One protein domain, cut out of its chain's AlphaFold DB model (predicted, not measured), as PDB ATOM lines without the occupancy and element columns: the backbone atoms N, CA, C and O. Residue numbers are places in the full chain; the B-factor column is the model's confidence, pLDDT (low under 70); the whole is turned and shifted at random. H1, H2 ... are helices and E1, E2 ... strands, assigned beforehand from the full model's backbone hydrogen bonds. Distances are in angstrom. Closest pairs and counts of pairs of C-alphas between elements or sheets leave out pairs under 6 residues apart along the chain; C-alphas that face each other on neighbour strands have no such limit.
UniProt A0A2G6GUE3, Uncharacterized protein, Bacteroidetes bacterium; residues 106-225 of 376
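This is residues 106 to 225 of the 376 residues of an uncharacterized protein of Bacteroidetes bacterium (UniProt A0A2G6GUE3). A strongly twisted wall of four strands, E1 to E4, makes one half of this domain, and beside it is a looser half, mostly loops, with the short strand pair E5 and E6 and the helix H2 along its far side. The small helix H1 follows E4 directly, at one end of the wall. The printed part has 120 residues, under half of them in named elements, in the order E1 E2 E3 E4 H1 E5 E6 H2; the class is mixed, helices and strands. The larger sheet is antiparallel in the order E1, E2, E3, E4, and E5 with E6 is parallel. The whole is compact, with a radius of gyration of the C-alphas of 14.3 A and spans of 42 by 34 by 26 A.

E1 is residues 111 to 117, 18.3 A long, with C-alpha 111 at (88.660, 93.992, 104.442). E2 is residues 123 to 130, 21.2 A, and E3 is residues 133 to 140, 23.0 A. E4 is residues 150 to 158, 19.7 A, and bends by 67 degrees at residue 155. H1 is residues 159 to 162, with C-alpha 162 at (77.050, 99.252, 101.112). E5, residues 171 to 173, and E6, residues 197 to 199, are 6.5 A each. H2, residues 210 to 224, is 21.5 A long and ends with C-alpha 224 at (91.821, 122.349, 95.265).

E1 to E4 form a meander, each strand the antiparallel neighbour of the one before. In the hairpin E1 and E2, N 116 and O 125 are 2.8 A apart. In the hairpin E2 and E3, N 124 and O 139 are 2.8 A apart. In the hairpin E3 and E4, N 155 and O 134 are 2.8 A apart. E1 and E4 are the edge strands. H1 is on the sheet at a height of 8.5 A, only just over E3, on which 3 of its 4 C-alphas fall. E5 and E6 are parallel at 28 degrees, with N 173 and O 199 2.8 A apart. Residues 172 to 173 of E5 also pair antiparallel with residues 179 to 180, and residues 197 to 198 of E6 with 206 to 207. H2 is not on the larger sheet, and is only just apart from E5, the closest C-alphas being 8.4 A apart. In H2, 9 of 11 O i to N i+4 pairs are within hydrogen-bond range; H1 is too short for such a pair.

The two C-alphas farthest apart, those of Gly 144 and Gly 192, are 45.0 A from each other. The printed part has no cut. The link from E5 to E6, 23 residues, is long. The mean pLDDT of the printed part is 71.2, and it is under 70 at residues 119 to 120, 142 to 146, 161 to 204 and 216 to 225.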
ATOM      1  N   ALA A 106     100.210  96.652 105.097       90.56
ATOM      2  CA  ALA A 106     100.259  95.377 105.811       90.56
ATOM      3  C   ALA A 106      99.753  95.458 107.261       90.56
ATOM      4  O   ALA A 106      99.436  94.418 107.846       90.56
ATOM      5  N   ALA A 107      99.725  96.657 107.846       91.38
ATOM      6  CA  ALA A 107      99.186  96.900 109.178       91.38
ATOM      7  C   ALA A 107      97.654  96.769 109.216       91.38
ATOM      8  O   ALA A 107      97.116  96.354 110.242       91.38
ATOM      9  N   GLU A 108      96.964  97.028 108.100       95.12
ATOM     10  CA  GLU A 108      95.522  96.817 107.995       95.12
ATOM     11  C   GLU A 108      95.209  95.319 107.867       95.12
ATOM     12  O   GLU A 108      95.838  94.593 107.091       95.12
ATOM     13  N   LYS A 109      94.271  94.842 108.686       93.88
ATOM     14  CA  LYS A 109      93.868  93.428 108.773       93.88
ATOM     15  C   LYS A 109      92.427  93.200 108.340       93.88
ATOM     16  O   LYS A 109      92.086  92.067 108.009       93.88
ATOM     17  N   ASP A 110      91.616  94.248 108.346       95.38
ATOM     18  CA  ASP A 110      90.229  94.201 107.917       95.38
ATOM     19  C   ASP A 110      90.122  94.272 106.389       95.38
ATOM     20  O   ASP A 110      91.070  94.618 105.680       95.38
ATOM     21  N   GLN A 111      88.939  93.941 105.875       93.38
ATOM     22  CA  GLN A 111      88.660  93.992 104.442       93.38
ATOM     23  C   GLN A 111      88.458  95.438 104.010       93.38
ATOM     24  O   GLN A 111      87.479  96.065 104.410       93.38
ATOM     25  N   VAL A 112      89.349  95.971 103.181       91.75
ATOM     26  CA  VAL A 112      89.215  97.332 102.651       91.75
ATOM     27  C   VAL A 112      88.232  97.324 101.488       91.75
ATOM     28  O   VAL A 112      88.331  96.480 100.597       91.75
ATOM     29  N   LEU A 113      87.291  98.269 101.488       86.75
ATOM     30  CA  LEU A 113      86.263  98.387 100.450       86.75
ATOM     31  C   LEU A 113      86.524  99.566  99.511       86.75
ATOM     32  O   LEU A 113      86.353  99.443  98.299       86.75
ATOM     33  N   SER A 114      86.961 100.695 100.062       85.12
ATOM     34  CA  SER A 114      87.128 101.944  99.324       85.12
ATOM     35  C   SER A 114      88.058 102.904 100.065       85.12
ATOM     36  O   SER A 114      88.339 102.711 101.249       85.12
ATOM     37  N   CYS A 115      88.550 103.930  99.372       87.00
ATOM     38  CA  CYS A 115      89.503 104.901  99.910       87.00
ATOM     39  C   CYS A 115      89.308 106.289  99.290       87.00
ATOM     40  O   CYS A 115      88.779 106.411  98.190       87.00
ATOM     41  N   ALA A 116      89.761 107.336  99.973       84.06
ATOM     42  CA  ALA A 116      89.807 108.698  99.460       84.06
ATOM     43  C   ALA A 116      90.913 109.497 100.151       84.06
ATOM     44  O   ALA A 116      91.105 109.395 101.365       84.06
ATOM     45  N   TYR A 117      91.611 110.317  99.373       81.50
ATOM     46  CA  TYR A 117      92.584 111.257  99.907       81.50
ATOM     47  C   TYR A 117      91.882 112.418 100.593       81.50
ATOM     48  O   TYR A 117      90.847 112.910 100.130       81.50
ATOM     49  N   SER A 118      92.463 112.849 101.704       77.69
ATOM     50  CA  SER A 118      92.153 114.145 102.267       77.69
ATOM     51  C   SER A 118      92.657 115.233 101.332       77.69
ATOM     52  O   SER A 118      93.767 115.140 100.820       77.69
ATOM     53  N   PRO A 119      91.864 116.282 101.115       68.88
ATOM     54  CA  PRO A 119      92.285 117.373 100.262       68.88
ATOM     55  C   PRO A 119      93.183 118.409 100.973       68.88
ATOM     56  O   PRO A 119      93.664 119.312 100.305       68.88
ATOM     57  N   THR A 120      93.409 118.364 102.296       69.62
ATOM     58  CA  THR A 120      94.408 119.256 102.963       69.62
ATOM     59  C   THR A 120      95.437 118.588 103.801       69.62
ATOM     60  O   THR A 120      96.474 119.188 104.086       69.62
ATOM     61  N   SER A 121      95.097 117.428 104.321       74.94
ATOM     62  CA  SER A 121      96.000 116.726 105.188       74.94
ATOM     63  C   SER A 121      96.679 115.645 104.373       74.94
ATOM     64  O   SER A 121      96.113 115.144 103.403       74.94
ATOM     65  N   PRO A 122      97.862 115.209 104.807       79.94
ATOM     66  CA  PRO A 122      98.455 113.981 104.310       79.94
ATOM     67  C   PRO A 122      97.687 112.756 104.844       79.94
ATOM     68  O   PRO A 122      98.293 111.742 105.164       79.94
ATOM     69  N   ASP A 123      96.368 112.839 105.018       83.31
ATOM     70  CA  ASP A 123      95.546 111.726 105.466       83.31
ATOM     71  C   ASP A 123      94.900 111.046 104.265       83.31
ATOM     72  O   ASP A 123      94.430 111.697 103.332       83.31
ATOM     73  N   MET A 124      94.758 109.731 104.336       86.25
ATOM     74  CA  MET A 124      93.805 109.001 103.515       86.25
ATOM     75  C   MET A 124      92.818 108.281 104.396       86.25
ATOM     76  O   MET A 124      93.177 107.493 105.270       86.25
ATOM     77  N   TYR A 125      91.556 108.509 104.077       86.94
ATOM     78  CA  TYR A 125      90.422 107.887 104.720       86.94
ATOM     79  C   TYR A 125      89.991 106.676 103.905       86.94
ATOM     80  O   TYR A 125      90.031 106.685 102.675       86.94
ATOM     81  N   TYR A 126      89.570 105.615 104.576       88.38
ATOM     82  CA  TYR A 126      89.121 104.400 103.908       88.38
ATOM     83  C   TYR A 126      88.095 103.660 104.751       88.38
ATOM     84  O   TYR A 126      88.052 103.786 105.980       88.38
ATOM     85  N   ILE A 127      87.245 102.902 104.062       87.75
ATOM     86  CA  ILE A 127      86.221 102.069 104.686       87.75
ATOM     87  C   ILE A 127      86.740 100.644 104.763       87.75
ATOM     88  O   ILE A 127      87.228 100.079 103.778       87.75
ATOM     89  N   THR A 128      86.586 100.056 105.942       91.69
ATOM     90  CA  THR A 128      86.875  98.644 106.192       91.69
ATOM     91  C   THR A 128      85.631  97.909 106.661       91.69
ATOM     92  O   THR A 128      84.773  98.506 107.308       91.69
ATOM     93  N   ALA A 129      85.547  96.617 106.355       90.62
ATOM     94  CA  ALA A 129      84.572  95.702 106.925       90.62
ATOM     95  C   ALA A 129      85.253  94.775 107.939       90.62
ATOM     96  O   ALA A 129      86.179  94.033 107.594       90.62
ATOM     97  N   ARG A 130      84.756  94.790 109.179       92.81
ATOM     98  CA  ARG A 130      85.171  93.903 110.269       92.81
ATOM     99  C   ARG A 130      83.932  93.227 110.834       92.81
ATOM    100  O   ARG A 130      83.005  93.897 111.268       92.81
ATOM    101  N   GLU A 131      83.903  91.896 110.782       90.31
ATOM    102  CA  GLU A 131      82.772  91.089 111.278       90.31
ATOM    103  C   GLU A 131      81.404  91.490 110.676       90.31
ATOM    104  O   GLU A 131      80.361  91.319 111.295       90.31
ATOM    105  N   GLY A 132      81.408  91.996 109.437       84.12
ATOM    106  CA  GLY A 132      80.210  92.438 108.716       84.12
ATOM    107  C   GLY A 132      79.835  93.904 108.944       84.12
ATOM    108  O   GLY A 132      79.051  94.438 108.164       84.12
ATOM    109  N   GLU A 133      80.426  94.572 109.934       89.12
ATOM    110  CA  GLU A 133      80.218  95.992 110.226       89.12
ATOM    111  C   GLU A 133      81.267  96.875 109.548       89.12
ATOM    112  O   GLU A 133      82.414  96.467 109.346       89.12
ATOM    113  N   LEU A 134      80.874  98.104 109.210       85.81
ATOM    114  CA  LEU A 134      81.740  99.060 108.532       85.81
ATOM    115  C   LEU A 134      82.352 100.085 109.478       85.81
ATOM    116  O   LEU A 134      81.679 100.654 110.340       85.81
ATOM    117  N   TYR A 135      83.631 100.362 109.245       86.94
ATOM    118  CA  TYR A 135      84.437 101.290 110.025       86.94
ATOM    119  C   TYR A 135      85.126 102.284 109.102       86.94
ATOM    120  O   TYR A 135      85.744 101.892 108.107       86.94
ATOM    121  N   LEU A 136      85.063 103.562 109.475       86.06
ATOM    122  CA  LEU A 136      85.916 104.589 108.898       86.06
ATOM    123  C   LEU A 136      87.265 104.559 109.606       86.06
ATOM    124  O   LEU A 136      87.346 104.674 110.835       86.06
ATOM    125  N   LYS A 137      88.324 104.473 108.816       89.88
ATOM    126  CA  LYS A 137      89.699 104.555 109.287       89.88
ATOM    127  C   LYS A 137      90.474 105.598 108.504       89.88
ATOM    128  O   LYS A 137      90.037 106.044 107.444       89.88
ATOM    129  N   THR A 138      91.620 105.975 109.043       88.50
ATOM    130  CA  THR A 138      92.582 106.845 108.373       88.50
ATOM    131  C   THR A 138      93.996 106.297 108.506       88.50
ATOM    132  O   THR A 138      94.303 105.560 109.446       88.50
ATOM    133  N   ILE A 139      94.844 106.626 107.542       88.88
ATOM    134  CA  ILE A 139      96.297 106.607 107.683       88.88
ATOM    135  C   ILE A 139      96.816 108.001 107.369       88.88
ATOM    136  O   ILE A 139      96.242 108.686 106.526       88.88
ATOM    137  N   THR A 140      97.916 108.385 108.005       85.50
ATOM    138  CA  THR A 140      98.562 109.672 107.758       85.50
ATOM    139  C   THR A 140      99.977 109.453 107.244       85.50
ATOM    140  O   THR A 140     100.756 108.721 107.860       85.50
ATOM    141  N   TRP A 141     100.326 110.092 106.131       77.25
ATOM    142  CA  TRP A 141     101.690 110.139 105.624       77.25
ATOM    143  C   TRP A 141     102.509 111.147 106.438       77.25
ATOM    144  O   TRP A 141     102.253 112.347 106.428       77.25
ATOM    145  N   TYR A 142     103.524 110.650 107.140       67.00
ATOM    146  CA  TYR A 142     104.573 111.469 107.740       67.00
ATOM    147  C   TYR A 142     105.926 110.929 107.292       67.00
ATOM    148  O   TYR A 142     106.135 109.710 107.309       67.00
ATOM    149  N   ASP A 143     106.852 111.822 106.946       57.50
ATOM    150  CA  ASP A 143     108.212 111.444 106.559       57.50
ATOM    151  C   ASP A 143     108.838 110.504 107.601       57.50
ATOM    152  O   ASP A 143     108.947 110.827 108.787       57.50
ATOM    153  N   GLY A 144     109.225 109.308 107.150       53.09
ATOM    154  CA  GLY A 144     109.910 108.301 107.965       53.09
ATOM    155  C   GLY A 144     109.055 107.566 109.007       53.09
ATOM    156  O   GLY A 144     109.622 106.831 109.818       53.09
ATOM    157  N   SER A 145     107.728 107.734 109.016       58.31
ATOM    158  CA  SER A 145     106.833 107.071 109.981       58.31
ATOM    159  C   SER A 145     106.213 105.782 109.434       58.31
ATOM    160  O   SER A 145     105.992 105.638 108.231       58.31
ATOM    161  N   SER A 146     105.899 104.836 110.324       64.88
ATOM    162  CA  SER A 146     105.052 103.691 109.983       64.88
ATOM    163  C   SER A 146     103.647 104.169 109.614       64.88
ATOM    164  O   SER A 146     103.054 104.987 110.314       64.88
ATOM    165  N   LEU A 147     103.106 103.652 108.507       82.12
ATOM    166  CA  LEU A 147     101.720 103.890 108.108       82.12
ATOM    167  C   LEU A 147     100.798 103.025 108.965       82.12
ATOM    168  O   LEU A 147     100.424 101.917 108.577       82.12
ATOM    169  N   ASP A 148     100.486 103.530 110.153       86.31
ATOM    170  CA  ASP A 148      99.654 102.844 111.131       86.31
ATOM    171  C   ASP A 148      98.178 103.265 110.984       86.31
ATOM    172  O   ASP A 148      97.849 104.442 111.150       86.31
ATOM    173  N   PRO A 149      97.268 102.319 110.684       91.94
ATOM    174  CA  PRO A 149      95.827 102.537 110.696       91.94
ATOM    175  C   PRO A 149      95.313 103.117 112.014       91.94
ATOM    176  O   PRO A 149      95.523 102.539 113.081       91.94
ATOM    177  N   TYR A 150      94.539 104.196 111.928       90.19
ATOM    178  CA  TYR A 150      93.753 104.724 113.035       90.19
ATOM    179  C   TYR A 150      92.258 104.545 112.760       90.19
ATOM    180  O   TYR A 150      91.732 105.014 111.751       90.19
ATOM    181  N   GLU A 151      91.559 103.873 113.675       91.38
ATOM    182  CA  GLU A 151      90.106 103.722 113.615       91.38
ATOM    183  C   GLU A 151      89.419 104.992 114.117       91.38
ATOM    184  O   GLU A 151      89.620 105.417 115.254       91.38
ATOM    185  N   ILE A 152      88.609 105.611 113.258       85.19
ATOM    186  CA  ILE A 152      87.926 106.865 113.578       85.19
ATOM    187  C   ILE A 152      86.593 106.581 114.257       85.19
ATOM    188  O   ILE A 152      86.319 107.140 115.318       85.19
ATOM    189  N   THR A 153      85.743 105.774 113.621       82.19
ATOM    190  CA  THR A 153      84.411 105.443 114.138       82.19
ATOM    191  C   THR A 153      83.824 104.225 113.419       82.19
ATOM    192  O   THR A 153      84.063 104.058 112.217       82.19
ATOM    193  N   PRO A 154      82.994 103.408 114.094       85.50
ATOM    194  CA  PRO A 154      82.022 102.570 113.403       85.50
ATOM    195  C   PRO A 154      81.005 103.448 112.661       85.50
ATOM    196  O   PRO A 154      80.637 104.527 113.136       85.50
ATOM    197  N   LEU A 155      80.537 102.976 111.508       77.25
ATOM    198  CA  LEU A 155      79.539 103.665 110.681       77.25
ATOM    199  C   LEU A 155      78.098 103.268 111.023       77.25
ATOM    200  O   LEU A 155      77.156 103.936 110.607       77.25
ATOM    201  N   GLY A 156      77.912 102.182 111.782       76.69
ATOM    202  CA  GLY A 156      76.582 101.623 112.051       76.69
ATOM    203  C   GLY A 156      75.914 101.052 110.794       76.69
ATOM    204  O   GLY A 156      74.691 101.079 110.681       76.69
ATOM    205  N   LEU A 157      76.726 100.574 109.849       76.12
ATOM    206  CA  LEU A 157      76.321  99.989 108.574       76.12
ATOM    207  C   LEU A 157      76.931  98.603 108.412       76.12
ATOM    208  O   LEU A 157      78.007  98.339 108.957       76.12
ATOM    209  N   THR A 158      76.291  97.759 107.604       79.00
ATOM    210  CA  THR A 158      76.852  96.470 107.193       79.00
ATOM    211  C   THR A 158      77.427  96.504 105.781       79.00
ATOM    212  O   THR A 158      77.063  97.346 104.954       79.00
ATOM    213  N   LYS A 159      78.315  95.551 105.480       75.56
ATOM    214  CA  LYS A 159      78.882  95.369 104.135       75.56
ATOM    215  C   LYS A 159      77.792  95.175 103.079       75.56
ATOM    216  O   LYS A 159      77.899  95.733 101.997       75.56
ATOM    217  N   GLU A 160      76.741  94.425 103.395       72.44
ATOM    218  CA  GLU A 160      75.621  94.163 102.483       72.44
ATOM    219  C   GLU A 160      74.847  95.434 102.160       72.44
ATOM    220  O   GLU A 160      74.436  95.608 101.020       72.44
ATOM    221  N   GLN A 161      74.690  96.332 103.138       68.69
ATOM    222  CA  GLN A 161      74.048  97.620 102.901       68.69
ATOM    223  C   GLN A 161      74.870  98.446 101.908       68.69
ATOM    224  O   GLN A 161      74.305  98.942 100.949       68.69
ATOM    225  N   CYS A 162      76.198  98.513 102.056       61.31
ATOM    226  CA  CYS A 162      77.050  99.252 101.112       61.31
ATOM    227  C   CYS A 162      77.160  98.650  99.705       61.31
ATOM    228  O   CYS A 162      77.589  99.351  98.793       61.31
ATOM    229  N   LEU A 163      76.820  97.373  99.525       60.62
ATOM    230  CA  LEU A 163      76.824  96.710  98.217       60.62
ATOM    231  C   LEU A 163      75.480  96.826  97.479       60.62
ATOM    232  O   LEU A 163      75.369  96.317  96.365       60.62
ATOM    233  N   ASP A 164      74.477  97.457  98.090       59.22
ATOM    234  CA  ASP A 164      73.193  97.745  97.452       59.22
ATOM    235  C   ASP A 164      73.347  98.917  96.462       59.22
ATOM    236  O   ASP A 164      73.973  99.929  96.784       59.22
ATOM    237  N   GLU A 165      72.801  98.794  95.250       49.12
ATOM    238  CA  GLU A 165      72.914  99.824  94.196       49.12
ATOM    239  C   GLU A 165      72.201 101.132  94.590       49.12
ATOM    240  O   GLU A 165      72.578 102.208  94.130       49.12
ATOM    241  N   ASP A 166      71.243 101.048  95.518       47.66
ATOM    242  CA  ASP A 166      70.524 102.185  96.106       47.66
ATOM    243  C   ASP A 166      71.240 102.791  97.335       47.66
ATOM    244  O   ASP A 166      70.667 103.617  98.061       47.66
ATOM    245  N   PHE A 167      72.473 102.364  97.637       44.78
ATOM    246  CA  PHE A 167      73.152 102.797  98.852       44.78
ATOM    247  C   PHE A 167      73.613 104.262  98.763       44.78
ATOM    248  O   PHE A 167      74.286 104.656  97.808       44.78
ATOM    249  N   PRO A 168      73.286 105.099  99.763       47.62
ATOM    250  CA  PRO A 168      73.588 106.515  99.693       47.62
ATOM    251  C   PRO A 168      75.082 106.825  99.799       47.62
ATOM    252  O   PRO A 168      75.821 106.205 100.564       47.62
ATOM    253  N   LEU A 169      75.496 107.879  99.093       55.94
ATOM    254  CA  LEU A 169      76.793 108.521  99.283       55.94
ATOM    255  C   LEU A 169      76.885 109.063 100.720       55.94
ATOM    256  O   LEU A 169      76.217 110.038 101.070       55.94
ATOM    257  N   GLU A 170      77.710 108.441 101.564       58.56
ATOM    258  CA  GLU A 170      78.025 108.983 102.886       58.56
ATOM    259  C   GLU A 170      79.209 109.952 102.794       58.56
ATOM    260  O   GLU A 170      80.255 109.644 102.218       58.56
ATOM    261  N   LEU A 171      79.026 111.146 103.360       63.62
ATOM    262  CA  LEU A 171      80.009 112.220 103.358       63.62
ATOM    263  C   LEU A 171      80.616 112.348 104.742       63.62
ATOM    264  O   LEU A 171      79.945 112.528 105.761       63.62
ATOM    265  N   PHE A 172      81.929 112.347 104.791       67.88
ATOM    266  CA  PHE A 172      82.633 112.512 106.044       67.88
ATOM    267  C   PHE A 172      83.233 113.892 106.032       67.88
ATOM    268  O   PHE A 172      83.932 114.261 105.097       67.88
ATOM    269  N   VAL A 173      82.919 114.676 107.055       64.81
ATOM    270  CA  VAL A 173      83.589 115.942 107.273       64.81
ATOM    271  C   VAL A 173      84.758 115.732 108.216       64.81
ATOM    272  O   VAL A 173      84.591 115.210 109.316       64.81
ATOM    273  N   THR A 174      85.948 116.143 107.798       65.56
ATOM    274  CA  THR A 174      87.149 116.132 108.638       65.56
ATOM    275  C   THR A 174      87.026 117.120 109.803       65.56
ATOM    276  O   THR A 174      86.082 117.918 109.889       65.56
ATOM    277  N   LYS A 175      87.994 117.109 110.728       61.78
ATOM    278  CA  LYS A 175      88.041 118.093 111.831       61.78
ATOM    279  C   LYS A 175      88.164 119.527 111.303       61.78
ATOM    280  O   LYS A 175      87.680 120.465 111.932       61.78
ATOM    281  N   GLU A 176      88.745 119.671 110.123       64.06
ATOM    282  CA  GLU A 176      89.016 120.909 109.402       64.06
ATOM    283  C   GLU A 176      87.788 121.403 108.605       64.06
ATOM    284  O   GLU A 176      87.848 122.432 107.938       64.06
ATOM    285  N   ASN A 177      86.633 120.742 108.757       62.22
ATOM    286  CA  ASN A 177      85.380 120.992 108.034       62.22
ATOM    287  C   ASN A 177      85.427 120.654 106.533       62.22
ATOM    288  O   ASN A 177      84.733 121.287 105.736       62.22
ATOM    289  N   GLU A 178      86.206 119.648 106.147       64.25
ATOM    290  CA  GLU A 178      86.384 119.275 104.740       64.25
ATOM    291  C   GLU A 178      85.601 118.032 104.398       64.25
ATOM    292  O   GLU A 178      85.665 117.058 105.136       64.25
ATOM    293  N   VAL A 179      84.886 118.049 103.279       63.53
ATOM    294  CA  VAL A 179      84.144 116.873 102.835       63.53
ATOM    295  C   VAL A 179      85.067 115.899 102.125       63.53
ATOM    296  O   VAL A 179      85.742 116.245 101.161       63.53
ATOM    297  N   ILE A 180      85.022 114.659 102.589       66.44
ATOM    298  CA  ILE A 180      85.666 113.500 102.000       66.44
ATOM    299  C   ILE A 180      84.583 112.478 101.702       66.44
ATOM    300  O   ILE A 180      83.721 112.184 102.534       66.44
ATOM    301  N   ILE A 181      84.651 111.930 100.497       65.94
ATOM    302  CA  ILE A 181      83.745 110.892 100.029       65.94
ATOM    303  C   ILE A 181      84.561 109.600  99.935       65.94
ATOM    304  O   ILE A 181      85.181 109.345  98.904       65.94
ATOM    305  N   PRO A 182      84.613 108.775 100.994       59.22
ATOM    306  CA  PRO A 182      85.359 107.527 100.974       59.22
ATOM    307  C   PRO A 182      84.706 106.485 100.064       59.22
ATOM    308  O   PRO A 182      85.313 105.447  99.843       59.22
ATOM    309  N   TYR A 183      83.505 106.743  99.531       59.22
ATOM    310  CA  TYR A 183      82.784 105.882  98.597       59.22
ATOM    311  C   TYR A 183      82.131 106.722  97.490       59.22
ATOM    312  O   TYR A 183      81.110 107.358  97.718       59.22
ATOM    313  N   SER A 184      82.717 106.766  96.296       51.22
ATOM    314  CA  SER A 184      82.143 107.449  95.131       51.22
ATOM    315  C   SER A 184      81.498 106.411  94.216       51.22
ATOM    316  O   SER A 184      82.103 106.033  93.214       51.22
ATOM    317  N   SER A 185      80.305 105.918  94.571       41.47
ATOM    318  CA  SER A 185      79.581 104.920  93.770       41.47
ATOM    319  C   SER A 185      78.636 105.487  92.709       41.47
ATOM    320  O   SER A 185      78.035 104.729  91.958       41.47
ATOM    321  N   THR A 186      78.523 106.801  92.590       39.44
ATOM    322  CA  THR A 186      77.677 107.442  91.585       39.44
ATOM    323  C   THR A 186      78.365 108.690  91.070       39.44
ATOM    324  O   THR A 186      79.128 109.352  91.782       39.44
ATOM    325  N   SER A 187      78.117 109.014  89.800       43.81
ATOM    326  CA  SER A 187      78.365 110.363  89.317       43.81
ATOM    327  C   SER A 187      77.694 111.322  90.285       43.81
ATOM    328  O   SER A 187      76.500 111.205  90.549       43.81
ATOM    329  N   VAL A 188      78.441 112.308  90.759       46.84
ATOM    330  CA  VAL A 188      77.890 113.396  91.568       46.84
ATOM    331  C   VAL A 188      76.821 114.227  90.811       46.84
ATOM    332  O   VAL A 188      76.193 115.146  91.334       46.84
ATOM    333  N   ASP A 189      76.597 113.867  89.552       45.25
ATOM    334  CA  ASP A 189      75.755 114.539  88.587       45.25
ATOM    335  C   ASP A 189      74.256 114.162  88.694       45.25
ATOM    336  O   ASP A 189      73.453 114.810  88.026       45.25
ATOM    337  N   ASP A 190      73.845 113.193  89.539       41.97
ATOM    338  CA  ASP A 190      72.416 112.887  89.791       41.97
ATOM    339  C   ASP A 190      71.998 113.075  91.272       41.97
ATOM    340  O   ASP A 190      72.325 112.254  92.135       41.97
ATOM    341  N   PRO A 191      71.245 114.146  91.594       41.84
ATOM    342  CA  PRO A 191      70.790 114.438  92.949       41.84
ATOM    343  C   PRO A 191      69.608 113.606  93.455       41.84
ATOM    344  O   PRO A 191      69.275 113.699  94.641       41.84
ATOM    345  N   GLY A 192      68.924 112.851  92.589       44.69
ATOM    346  CA  GLY A 192      67.636 112.223  92.906       44.69
ATOM    347  C   GLY A 192      67.694 111.106  93.954       44.69
ATOM    348  O   GLY A 192      66.676 110.808  94.582       44.69
ATOM    349  N   THR A 193      68.870 110.516  94.174       48.28
ATOM    350  CA  THR A 193      69.082 109.320  95.016       48.28
ATOM    351  C   THR A 193      69.962 109.574  96.249       48.28
ATOM    352  O   THR A 193      70.187 108.677  97.062       48.28
ATOM    353  N   LEU A 194      70.425 110.812  96.456       52.44
ATOM    354  CA  LEU A 194      71.355 111.170  97.530       52.44
ATOM    355  C   LEU A 194      70.687 111.169  98.919       52.44
ATOM    356  O   LEU A 194      69.857 112.029  99.215       52.44
ATOM    357  N   ARG A 195      71.124 110.285  99.829       58.06
ATOM    358  CA  ARG A 195      70.917 110.447 101.287       58.06
ATOM    359  C   ARG A 195      72.245 110.723 101.981       58.06
ATOM    360  O   ARG A 195      72.836 109.848 102.604       58.06
ATOM    361  N   ALA A 196      72.733 111.947 101.854       61.66
ATOM    362  CA  ALA A 196      74.008 112.314 102.443       61.66
ATOM    363  C   ALA A 196      73.920 112.359 103.977       61.66
ATOM    364  O   ALA A 196      73.109 113.083 104.558       61.66
ATOM    365  N   LYS A 197      74.788 111.604 104.649       64.50
ATOM    366  CA  LYS A 197      75.086 111.796 106.073       64.50
ATOM    367  C   LYS A 197      76.412 112.509 106.204       64.50
ATOM    368  O   LYS A 197      77.299 112.280 105.401       64.50
ATOM    369  N   LEU A 198      76.505 113.347 107.222       69.56
ATOM    370  CA  LEU A 198      77.637 114.158 107.608       69.56
ATOM    371  C   LEU A 198      78.174 113.623 108.926       69.56
ATOM    372  O   LEU A 198      77.540 113.768 109.975       69.56
ATOM    373  N   TYR A 199      79.360 113.042 108.888       68.62
ATOM    374  CA  TYR A 199      80.111 112.774 110.105       68.62
ATOM    375  C   TYR A 199      80.998 113.971 110.441       68.62
ATOM    376  O   TYR A 199      81.686 114.477 109.563       68.62
ATOM    377  N   LYS A 200      81.021 114.407 111.703       69.44
ATOM    378  CA  LYS A 200      82.072 115.288 112.232       69.44
ATOM    379  C   LYS A 200      82.752 114.554 113.386       69.44
ATOM    380  O   LYS A 200      82.027 114.074 114.256       69.44
ATOM    381  N   PRO A 201      84.091 114.476 113.450       64.44
ATOM    382  CA  PRO A 201      84.785 113.782 114.526       64.44
ATOM    383  C   PRO A 201      84.302 114.224 115.912       64.44
ATOM    384  O   PRO A 201      84.365 115.406 116.249       64.44
ATOM    385  N   GLY A 202      83.813 113.266 116.703       62.22
ATOM    386  CA  GLY A 202      83.246 113.509 118.035       62.22
ATOM    387  C   GLY A 202      81.739 113.802 118.074       62.22
ATOM    388  O   GLY A 202      81.206 113.975 119.167       62.22
ATOM    389  N   ASN A 203      81.053 113.818 116.927       63.50
ATOM    390  CA  ASN A 203      79.598 113.934 116.816       63.50
ATOM    391  C   ASN A 203      78.979 112.658 116.222       63.50
ATOM    392  O   ASN A 203      79.645 111.889 115.533       63.50
ATOM    393  N   GLU A 204      77.678 112.471 116.443       68.50
ATOM    394  CA  GLU A 204      76.882 111.465 115.731       68.50
ATOM    395  C   GLU A 204      76.720 111.836 114.241       68.50
ATOM    396  O   GLU A 204      76.761 113.015 113.870       68.50
ATOM    397  N   LEU A 205      76.528 110.824 113.387       71.38
ATOM    398  CA  LEU A 205      76.193 110.993 111.968       71.38
ATOM    399  C   LEU A 205      74.914 111.834 111.822       71.38
ATOM    400  O   LEU A 205      73.853 111.455 112.317       71.38
ATOM    401  N   LYS A 206      75.002 112.963 111.115       75.44
ATOM    402  CA  LYS A 206      73.878 113.877 110.867       75.44
ATOM    403  C   LYS A 206      73.451 113.801 109.405       75.44
ATOM    404  O   LYS A 206      74.257 114.064 108.530       75.44
ATOM    405  N   GLU A 207      72.184 113.534 109.119       75.75
ATOM    406  CA  GLU A 207      71.658 113.648 107.750       75.75
ATOM    407  C   GLU A 207      71.696 115.109 107.253       75.75
ATOM    408  O   GLU A 207      71.412 116.045 108.015       75.75
ATOM    409  N   ILE A 208      72.074 115.321 105.990       72.69
ATOM    410  CA  ILE A 208      72.129 116.642 105.347       72.69
ATOM    411  C   ILE A 208      71.287 116.677 104.071       72.69
ATOM    412  O   ILE A 208      70.996 115.649 103.463       72.69
ATOM    413  N   SER A 209      70.881 117.880 103.662       74.88
ATOM    414  CA  SER A 209      70.120 118.064 102.426       74.88
ATOM    415  C   SER A 209      71.013 117.979 101.184       74.88
ATOM    416  O   SER A 209      72.214 118.234 101.244       74.88
ATOM    417  N   VAL A 210      70.397 117.715 100.029       71.81
ATOM    418  CA  VAL A 210      71.056 117.777  98.711       71.81
ATOM    419  C   VAL A 210      71.676 119.157  98.442       71.81
ATOM    420  O   VAL A 210      72.759 119.261  97.879       71.81
ATOM    421  N   GLU A 211      71.029 120.238  98.884       77.12
ATOM    422  CA  GLU A 211      71.577 121.593  98.739       77.12
ATOM    423  C   GLU A 211      72.833 121.803  99.603       77.12
ATOM    424  O   GLU A 211      73.795 122.432  99.164       77.12
ATOM    425  N   GLU A 212      72.834 121.292 100.840       75.94
ATOM    426  CA  GLU A 212      74.009 121.336 101.720       75.94
ATOM    427  C   GLU A 212      75.150 120.502 101.129       75.94
ATOM    428  O   GLU A 212      76.292 120.951 101.146       75.94
ATOM    429  N   TYR A 213      74.837 119.352 100.524       73.31
ATOM    430  CA  TYR A 213      75.809 118.546  99.792       73.31
ATOM    431  C   TYR A 213      76.493 119.320  98.664       73.31
ATOM    432  O   TYR A 213      77.718 119.430  98.682       73.31
ATOM    433  N   TYR A 214      75.731 119.897  97.727       71.75
ATOM    434  CA  TYR A 214      76.321 120.618  96.594       71.75
ATOM    435  C   TYR A 214      77.174 121.795  97.043       71.75
ATOM    436  O   TYR A 214      78.279 121.958  96.554       71.75
ATOM    437  N   LYS A 215      76.739 122.556  98.054       75.12
ATOM    438  CA  LYS A 215      77.563 123.643  98.608       75.12
ATOM    439  C   LYS A 215      78.907 123.150  99.129       75.12
ATOM    440  O   LYS A 215      79.914 123.836  98.984       75.12
ATOM    441  N   LEU A 216      78.916 121.993  99.784       69.56
ATOM    442  CA  LEU A 216      80.144 121.413 100.309       69.56
ATOM    443  C   LEU A 216      81.025 120.838  99.197       69.56
ATOM    444  O   LEU A 216      82.246 120.947  99.273       69.56
ATOM    445  N   GLN A 217      80.417 120.253  98.171       68.81
ATOM    446  CA  GLN A 217      81.127 119.734  97.014       68.81
ATOM    447  C   GLN A 217      81.716 120.857  96.148       68.81
ATOM    448  O   GLN A 217      82.877 120.775  95.766       68.81
ATOM    449  N   ASP A 218      80.960 121.917  95.877       68.19
ATOM    450  CA  ASP A 218      81.438 123.089  95.142       68.19
ATOM    451  C   ASP A 218      82.622 123.715  95.880       68.19
ATOM    452  O   ASP A 218      83.673 123.943  95.290       68.19
ATOM    453  N   ALA A 219      82.512 123.871  97.204       66.06
ATOM    454  CA  ALA A 219      83.617 124.346  98.031       66.06
ATOM    455  C   ALA A 219      84.846 123.415  98.009       66.06
ATOM    456  O   ALA A 219      85.964 123.895  98.199       66.06
ATOM    457  N   TYR A 220      84.658 122.107  97.804       64.12
ATOM    458  CA  TYR A 220      85.746 121.145  97.605       64.12
ATOM    459  C   TYR A 220      86.417 121.341  96.236       64.12
ATOM    460  O   TYR A 220      87.637 121.483  96.178       64.12
ATOM    461  N   VAL A 221      85.630 121.416  95.156       64.31
ATOM    462  CA  VAL A 221      86.136 121.553  93.778       64.31
ATOM    463  C   VAL A 221      86.832 122.899  93.567       64.31
ATOM    464  O   VAL A 221      87.935 122.943  93.028       64.31
ATOM    465  N   GLU A 222      86.222 123.999  94.016       64.31
ATOM    466  CA  GLU A 222      86.724 125.364  93.789       64.31
ATOM    467  C   GLU A 222      88.087 125.633  94.424       64.31
ATOM    468  O   GLU A 222      88.816 126.503  93.957       64.31
ATOM    469  N   ARG A 223      88.425 124.939  95.512       59.78
ATOM    470  CA  ARG A 223      89.612 125.274  96.303       59.78
ATOM    471  C   ARG A 223      90.871 124.523  95.886       59.78
ATOM    472  O   ARG A 223      91.939 124.921  96.340       59.78
ATOM    473  N   ARG A 224      90.758 123.378  95.198       57.44
ATOM    474  CA  ARG A 224      91.821 122.349  95.265       57.44
ATOM    475  C   ARG A 224      92.029 121.481  94.049       57.44
ATOM    476  O   ARG A 224      92.998 120.737  94.014       57.44
ATOM    477  N   CYS A 225      91.139 121.539  93.075       61.91
ATOM    478  CA  CYS A 225      91.332 120.762  91.870       61.91
ATOM    479  C   CYS A 225      92.320 121.489  90.952       61.91
ATOM    480  O   CYS A 225      92.129 122.658  90.621       61.91
TER     481      CYS A 225